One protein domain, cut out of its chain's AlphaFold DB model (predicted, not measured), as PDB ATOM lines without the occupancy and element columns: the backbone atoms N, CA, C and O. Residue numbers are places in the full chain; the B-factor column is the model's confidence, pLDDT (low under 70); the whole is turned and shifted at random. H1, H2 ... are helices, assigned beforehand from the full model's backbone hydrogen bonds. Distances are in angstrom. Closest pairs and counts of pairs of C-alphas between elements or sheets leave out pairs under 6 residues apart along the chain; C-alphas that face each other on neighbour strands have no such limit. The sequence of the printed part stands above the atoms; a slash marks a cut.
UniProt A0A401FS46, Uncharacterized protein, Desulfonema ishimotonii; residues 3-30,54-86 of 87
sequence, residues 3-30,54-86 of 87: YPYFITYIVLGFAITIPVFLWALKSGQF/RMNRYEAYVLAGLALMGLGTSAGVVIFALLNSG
ATOM      1  N   TYR A   3      -7.237  39.447   7.123       68.44
ATOM      2  CA  TYR A   3      -7.338  39.083   8.535       68.44
ATOM      3  C   TYR A   3      -8.046  37.755   8.865       68.44
ATOM      4  O   TYR A   3      -7.476  37.002   9.651       68.44
ATOM      5  N   PRO A   4      -9.219  37.394   8.301       75.56
ATOM      6  CA  PRO A   4      -9.907  36.161   8.698       75.56
ATOM      7  C   PRO A   4      -9.104  34.896   8.360       75.56
ATOM      8  O   PRO A   4      -9.023  33.982   9.179       75.56
ATOM      9  N   TYR A   5      -8.433  34.860   7.203       80.00
ATOM     10  CA  TYR A   5      -7.567  33.734   6.837       80.00
ATOM     11  C   TYR A   5      -6.322  33.675   7.725       80.00
ATOM     12  O   TYR A   5      -5.992  32.613   8.245       80.00
ATOM     13  N   PHE A   6      -5.682  34.820   7.976       78.44
ATOM     14  CA  PHE A   6      -4.530  34.918   8.876       78.44
ATOM     15  C   PHE A   6      -4.841  34.410  10.294       78.44
ATOM     16  O   PHE A   6      -4.093  33.609  10.850       78.44
ATOM     17  N   ILE A   7      -5.989  34.800  10.852       78.12
ATOM     18  CA  ILE A   7      -6.440  34.340  12.172       78.12
ATOM     19  C   ILE A   7      -6.758  32.849  12.150       78.12
ATOM     20  O   ILE A   7      -6.393  32.138  13.084       78.12
ATOM     21  N   THR A   8      -7.375  32.355  11.074       83.38
ATOM     22  CA  THR A   8      -7.642  30.921  10.913       83.38
ATOM     23  C   THR A   8      -6.345  30.122  10.978       83.38
ATOM     24  O   THR A   8      -6.287  29.137  11.707       83.38
ATOM     25  N   TYR A   9      -5.280  30.568  10.303       85.81
ATOM     26  CA  TYR A   9      -3.976  29.903  10.371       85.81
ATOM     27  C   TYR A   9      -3.365  29.928  11.775       85.81
ATOM     28  O   TYR A   9      -2.842  28.906  12.217       85.81
ATOM     29  N   ILE A  10      -3.463  31.049  12.500       85.25
ATOM     30  CA  ILE A  10      -2.982  31.142  13.889       85.25
ATOM     31  C   ILE A  10      -3.742  30.163  14.788       85.25
ATOM     32  O   ILE A  10      -3.124  29.398  15.528       85.25
ATOM     33  N   VAL A  11      -5.077  30.151  14.707       86.00
ATOM     34  CA  VAL A  11      -5.928  29.263  15.512       86.00
ATOM     35  C   VAL A  11      -5.641  27.801  15.188       86.00
ATOM     36  O   VAL A  11      -5.479  27.001  16.107       86.00
ATOM     37  N   LEU A  12      -5.523  27.452  13.904       91.81
ATOM     38  CA  LEU A  12      -5.212  26.089  13.477       91.81
ATOM     39  C   LEU A  12      -3.825  25.653  13.969       91.81
ATOM     40  O   LEU A  12      -3.672  24.542  14.470       91.81
ATOM     41  N   GLY A  13      -2.834  26.546  13.883       89.62
ATOM     42  CA  GLY A  13      -1.492  26.324  14.413       89.62
ATOM     43  C   GLY A  13      -1.524  26.007  15.907       89.62
ATOM     44  O   GLY A  13      -1.042  24.955  16.316       89.62
ATOM     45  N   PHE A  14      -2.183  26.844  16.716       87.50
ATOM     46  CA  PHE A  14      -2.347  26.588  18.152       87.50
ATOM     47  C   PHE A  14      -3.096  25.285  18.443       87.50
ATOM     48  O   PHE A  14      -2.670  24.510  19.302       87.50
ATOM     49  N   ALA A  15      -4.182  25.021  17.713       91.06
ATOM     50  CA  ALA A  15      -4.991  23.818  17.874       91.06
ATOM     51  C   ALA A  15      -4.202  22.534  17.584       91.06
ATOM     52  O   ALA A  15      -4.489  21.510  18.194       91.06
ATOM     53  N   ILE A  16      -3.201  22.580  16.699       94.12
ATOM     54  CA  ILE A  16      -2.310  21.448  16.406       94.12
ATOM     55  C   ILE A  16      -1.151  21.385  17.409       94.12
ATOM     56  O   ILE A  16      -0.821  20.311  17.916       94.12
ATOM     57  N   THR A  17      -0.532  22.522  17.736       92.81
ATOM     58  CA  THR A  17       0.634  22.571  18.627       92.81
ATOM     59  C   THR A  17       0.300  22.120  20.046       92.81
ATOM     60  O   THR A  17       1.099  21.399  20.637       92.81
ATOM     61  N   ILE A  18      -0.865  22.482  20.600       91.81
ATOM     62  CA  ILE A  18      -1.232  22.111  21.978       91.81
ATOM     63  C   ILE A  18      -1.304  20.578  22.156       91.81
ATOM     64  O   ILE A  18      -0.601  20.061  23.027       91.81
ATOM     65  N   PRO A  19      -2.067  19.810  21.350       94.88
ATOM     66  CA  PRO A  19      -2.080  18.350  21.435       94.88
ATOM     67  C   PRO A  19      -0.706  17.714  21.223       94.88
ATOM     68  O   PRO A  19      -0.339  16.812  21.976       94.88
ATOM     69  N   VAL A  20       0.072  18.193  20.244       94.88
ATOM     70  CA  VAL A  20       1.425  17.678  19.969       94.88
ATOM     71  C   VAL A  20       2.354  17.921  21.158       94.88
ATOM     72  O   VAL A  20       3.090  17.025  21.561       94.88
ATOM     73  N   PHE A  21       2.281  19.099  21.775       90.69
ATOM     74  CA  PHE A  21       3.049  19.425  22.972       90.69
ATOM     75  C   PHE A  21       2.645  18.558  24.171       90.69
ATOM     76  O   PHE A  21       3.508  18.018  24.863       90.69
ATOM     77  N   LEU A  22       1.342  18.361  24.403       92.06
ATOM     78  CA  LEU A  22       0.847  17.474  25.463       92.06
ATOM     79  C   LEU A  22       1.279  16.021  25.234       92.06
ATOM     80  O   LEU A  22       1.626  15.323  26.190       92.06
ATOM     81  N   TRP A  23       1.286  15.569  23.979       94.94
ATOM     82  CA  TRP A  23       1.823  14.268  23.601       94.94
ATOM     83  C   TRP A  23       3.324  14.177  23.897       94.94
ATOM     84  O   TRP A  23       3.744  13.244  24.574       94.94
ATOM     85  N   ALA A  24       4.123  15.165  23.488       90.81
ATOM     86  CA  ALA A  24       5.564  15.216  23.747       90.81
ATOM     87  C   ALA A  24       5.890  15.191  25.250       90.81
ATOM     88  O   ALA A  24       6.808  14.489  25.688       90.81
ATOM     89  N   LEU A  25       5.098  15.911  26.053       88.38
ATOM     90  CA  LEU A  25       5.233  15.942  27.505       88.38
ATOM     91  C   LEU A  25       4.951  14.565  28.126       88.38
ATOM     92  O   LEU A  25       5.733  14.100  28.954       88.38
ATOM     93  N   LYS A  26       3.878  13.885  27.694       88.56
ATOM     94  CA  LYS A  26       3.541  12.520  28.146       88.56
ATOM     95  C   LYS A  26       4.567  11.479  27.701       88.56
ATOM     96  O   LYS A  26       4.881  10.576  28.470       88.56
ATOM     97  N   SER A  27       5.108  11.626  26.496       90.25
ATOM     98  CA  SER A  27       6.146  10.754  25.937       90.25
ATOM     99  C   SER A  27       7.511  10.944  26.605       90.25
ATOM    100  O   SER A  27       8.435  10.182  26.343       90.25
ATOM    101  N   GLY A  28       7.659  11.946  27.481       83.12
ATOM    102  CA  GLY A  28       8.907  12.196  28.191       83.12
ATOM    103  C   GLY A  28      10.015  12.751  27.296       83.12
ATOM    104  O   GLY A  28      11.178  12.621  27.662       83.12
ATOM    105  N   GLN A  29       9.680  13.402  26.172       84.00
ATOM    106  CA  GLN A  29      10.658  13.980  25.230       84.00
ATOM    107  C   GLN A  29      11.626  14.966  25.909       84.00
ATOM    108  O   GLN A  29      12.757  15.145  25.471       84.00
ATOM    109  N   PHE A  30      11.199  15.582  27.011       79.31
ATOM    110  CA  PHE A  30      11.996  16.525  27.794       79.31
ATOM    111  C   PHE A  30      12.717  15.885  28.994       79.31
ATOM    112  O   PHE A  30      13.277  16.605  29.815       79.31
ATOM    113  N   ARG A  54      13.125  21.762  45.242       76.31
ATOM    114  CA  ARG A  54      11.874  22.532  45.357       76.31
ATOM    115  C   ARG A  54      11.956  23.860  44.598       76.31
ATOM    116  O   ARG A  54      10.979  24.242  43.967       76.31
ATOM    117  N   MET A  55      13.130  24.495  44.588       79.50
ATOM    118  CA  MET A  55      13.386  25.741  43.855       79.50
ATOM    119  C   MET A  55      13.119  25.593  42.350       79.50
ATOM    120  O   MET A  55      12.422  26.412  41.765       79.50
ATOM    121  N   ASN A  56      13.572  24.486  41.753       79.38
ATOM    122  CA  ASN A  56      13.413  24.215  40.323       79.38
ATOM    123  C   ASN A  56      11.934  24.049  39.924       79.38
ATOM    124  O   ASN A  56      11.540  24.347  38.801       79.38
ATOM    125  N   ARG A  57      11.086  23.581  40.853       80.50
ATOM    126  CA  ARG A  57       9.635  23.488  40.626       80.50
ATOM    127  C   ARG A  57       8.979  24.866  40.626       80.50
ATOM    128  O   ARG A  57       8.138  25.126  39.775       80.50
ATOM    129  N   TYR A  58       9.364  25.743  41.557       87.44
ATOM    130  CA  TYR A  58       8.859  27.118  41.589       87.44
ATOM    131  C   TYR A  58       9.277  27.901  40.349       87.44
ATOM    132  O   TYR A  58       8.436  28.567  39.755       87.44
ATOM    133  N   GLU A  59      10.529  27.760  39.916       87.06
ATOM    134  CA  GLU A  59      11.017  28.364  38.676       87.06
ATOM    135  C   GLU A  59      10.183  27.912  37.470       87.06
ATOM    136  O   GLU A  59       9.696  28.747  36.711       87.06
ATOM    137  N   ALA A  60       9.908  26.610  37.350       86.69
ATOM    138  CA  ALA A  60       9.047  26.089  36.290       86.69
ATOM    139  C   ALA A  60       7.627  26.686  36.328       86.69
ATOM    140  O   ALA A  60       7.093  27.052  35.282       86.69
ATOM    141  N   TYR A  61       7.018  26.828  37.512       88.81
ATOM    142  CA  TYR A  61       5.697  27.454  37.640       88.81
ATOM    143  C   TYR A  61       5.710  28.943  37.284       88.81
ATOM    144  O   TYR A  61       4.787  29.411  36.619       88.81
ATOM    145  N   VAL A  62       6.749  29.680  37.681       94.25
ATOM    146  CA  VAL A  62       6.908  31.103  37.342       94.25
ATOM    147  C   VAL A  62       7.073  31.278  35.835       94.25
ATOM    148  O   VAL A  62       6.371  32.091  35.235       94.25
ATOM    149  N   LEU A  63       7.942  30.484  35.206       91.25
ATOM    150  CA  LEU A  63       8.161  30.521  33.761       91.25
ATOM    151  C   LEU A  63       6.891  30.146  32.987       91.25
ATOM    152  O   LEU A  63       6.535  30.828  32.026       91.25
ATOM    153  N   ALA A  64       6.167  29.115  33.430       90.50
ATOM    154  CA  ALA A  64       4.887  28.737  32.837       90.50
ATOM    155  C   ALA A  64       3.843  29.858  32.976       90.50
ATOM    156  O   ALA A  64       3.155  30.180  32.010       90.50
ATOM    157  N   GLY A  65       3.756  30.491  34.149       94.56
ATOM    158  CA  GLY A  65       2.871  31.630  34.381       94.56
ATOM    159  C   GLY A  65       3.199  32.823  33.480       94.56
ATOM    160  O   GLY A  65       2.297  33.406  32.883       94.56
ATOM    161  N   LEU A  66       4.483  33.147  33.319       95.06
ATOM    162  CA  LEU A  66       4.942  34.227  32.444       95.06
ATOM    163  C   LEU A  66       4.608  33.948  30.972       95.06
ATOM    164  O   LEU A  66       4.105  34.832  30.278       95.06
ATOM    165  N   ALA A  67       4.811  32.710  30.511       91.00
ATOM    166  CA  ALA A  67       4.431  32.292  29.164       91.00
ATOM    167  C   ALA A  67       2.913  32.400  28.935       91.00
ATOM    168  O   ALA A  67       2.479  32.948  27.921       91.00
ATOM    169  N   LEU A  68       2.100  31.932  29.890       94.31
ATOM    170  CA  LEU A  68       0.639  32.018  29.816       94.31
ATOM    171  C   LEU A  68       0.144  33.467  29.813       94.31
ATOM    172  O   LEU A  68      -0.756  33.790  29.042       94.31
ATOM    173  N   MET A  69       0.746  34.343  30.620       95.25
ATOM    174  CA  MET A  69       0.422  35.771  30.606       95.25
ATOM    175  C   MET A  69       0.740  36.402  29.249       95.25
ATOM    176  O   MET A  69      -0.131  37.047  28.674       95.25
ATOM    177  N   GLY A  70       1.932  36.161  28.691       91.94
ATOM    178  CA  GLY A  70       2.306  36.689  27.373       91.94
ATOM    179  C   GLY A  70       1.386  36.208  26.245       91.94
ATOM    180  O   GLY A  70       0.953  37.003  25.403       91.94
ATOM    181  N   LEU A  71       1.023  34.921  26.258       90.50
ATOM    182  CA  LEU A  71       0.045  34.356  25.325       90.50
ATOM    183  C   LEU A  71      -1.345  34.974  25.510       90.50
ATOM    184  O   LEU A  71      -1.981  35.348  24.526       90.50
ATOM    185  N   GLY A  72      -1.798  35.132  26.756       91.81
ATOM    186  CA  GLY A  72      -3.084  35.740  27.089       91.81
ATOM    187  C   GLY A  72      -3.186  37.197  26.638       91.81
ATOM    188  O   GLY A  72      -4.176  37.572  26.014       91.81
ATOM    189  N   THR A  73      -2.151  38.007  26.875       93.19
ATOM    190  CA  THR A  73      -2.100  39.399  26.404       93.19
ATOM    191  C   THR A  73      -2.146  39.463  24.879       93.19
ATOM    192  O   THR A  73      -2.921  40.239  24.322       93.19
ATOM    193  N   SER A  74      -1.380  38.606  24.199       86.62
ATOM    194  CA  SER A  74      -1.361  38.545  22.732       86.62
ATOM    195  C   SER A  74      -2.733  38.168  22.166       86.62
ATOM    196  O   SER A  74      -3.238  38.834  21.264       86.62
ATOM    197  N   ALA A  75      -3.379  37.146  22.735       86.62
ATOM    198  CA  ALA A  75      -4.730  36.742  22.356       86.62
ATOM    199  C   ALA A  75      -5.758  37.855  22.614       86.62
ATOM    200  O   ALA A  75      -6.598  38.123  21.757       86.62
ATOM    201  N   GLY A  76      -5.662  38.546  23.754       89.06
ATOM    202  CA  GLY A  76      -6.531  39.670  24.102       89.06
ATOM    203  C   GLY A  76      -6.458  40.817  23.092       89.06
ATOM    204  O   GLY A  76      -7.496  41.316  22.664       89.06
ATOM    205  N   VAL A  77      -5.253  41.187  22.645       86.75
ATOM    206  CA  VAL A  77      -5.061  42.219  21.609       86.75
ATOM    207  C   VAL A  77      -5.698  41.801  20.285       86.75
ATOM    208  O   VAL A  77      -6.380  42.607  19.657       86.75
ATOM    209  N   VAL A  78      -5.526  40.541  19.872       83.69
ATOM    210  CA  VAL A  78      -6.138  40.022  18.638       83.69
ATOM    211  C   VAL A  78      -7.667  40.050  18.727       83.69
ATOM    212  O   VAL A  78      -8.320  40.500  17.788       83.69
ATOM    213  N   ILE A  79      -8.244  39.622  19.854       85.94
ATOM    214  CA  ILE A  79      -9.697  39.647  20.077       85.94
ATOM    215  C   ILE A  79     -10.225  41.086  20.064       85.94
ATOM    216  O   ILE A  79     -11.216  41.363  19.394       85.94
ATOM    217  N   PHE A  80      -9.558  42.011  20.755       86.44
ATOM    218  CA  PHE A  80      -9.937  43.423  20.759       86.44
ATOM    219  C   PHE A  80      -9.904  44.024  19.350       86.44
ATOM    220  O   PHE A  80     -10.869  44.653  18.919       86.44
ATOM    221  N   ALA A  81      -8.817  43.787  18.610       83.56
ATOM    222  CA  ALA A  81      -8.686  44.247  17.236       83.56
ATOM    223  C   ALA A  81      -9.806  43.689  16.351       83.56
ATOM    224  O   ALA A  81     -10.362  44.425  15.548       83.56
ATOM    225  N   LEU A  82     -10.187  42.420  16.527       78.25
ATOM    226  CA  LEU A  82     -11.296  41.812  15.792       78.25
ATOM    227  C   LEU A  82     -12.633  42.489  16.078       78.25
ATOM    228  O   LEU A  82     -13.323  42.869  15.132       78.25
ATOM    229  N   LEU A  83     -12.973  42.670  17.355       84.25
ATOM    230  CA  LEU A  83     -14.231  43.298  17.768       84.25
ATOM    231  C   LEU A  83     -14.348  44.739  17.254       84.25
ATOM    232  O   LEU A  83     -15.438  45.160  16.874       84.25
ATOM    233  N   ASN A  84     -13.228  45.462  17.182       83.06
ATOM    234  CA  ASN A  84     -13.200  46.852  16.727       83.06
ATOM    235  C   ASN A  84     -12.921  47.028  15.224       83.06
ATOM    236  O   ASN A  84     -13.099  48.126  14.712       83.06
ATOM    237  N   SER A  85     -12.504  45.985  14.499       68.94
ATOM    238  CA  SER A  85     -12.169  46.072  13.062       68.94
ATOM    239  C   SER A  85     -13.374  46.201  12.120       68.94
ATOM    240  O   SER A  85     -13.184  46.392  10.920       68.94
ATOM    241  N   GLY A  86     -14.594  46.049  12.642       63.47
ATOM    242  CA  GLY A  86     -15.849  46.135  11.886       63.47
ATOM    243  C   GLY A  86     -16.609  47.460  12.023       63.47
ATOM    244  O   GLY A  86     -17.751  47.513  11.571       63.47
TER     245      GLY A  86
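Overview. This is residues 3 to 30 and 54 to 86 of the 87 residues of an uncharacterized protein of Desulfonema ishimotonii (UniProt A0A401FS46). Two long helices, H1 and then H2, run side by side in opposite ways along the longest axis, as an open pair with an empty gap between them. The 61 printed residues span 49 by 23 by 9 A; the class is all helix, with no named strand. The whole is only just loose, close to extended, with a radius of gyration of the C-alphas of 15.4 A.

Arrangement. H1, residues 3 to 26, and H2, residues 54 to 84, are apart, with no C-alpha of the one within 8 A of the other. Residues 8 to 20 of H1 and 54 to 77 of H2 stand free. In H2 every O i to N i+4 pair is within hydrogen-bond range, in H1 19 of 20.

Along the chain. H1 begins at C-alpha 3 (-7.338, 39.083, 8.535) and measures 34.8 A from first to last C-alpha. H2 measures 45.2 A and ends at C-alpha 84 (-13.200, 46.852, 16.727).

Size, cuts and confidence. The C-alphas farthest apart, of Arg 54 and Gly 86, are 49.5 A apart. Residues 31 to 53 are not printed; C-alphas 30 and 54 are 18.6 A apart across this cut. Residues 3, 85 and 86 have pLDDT under 70.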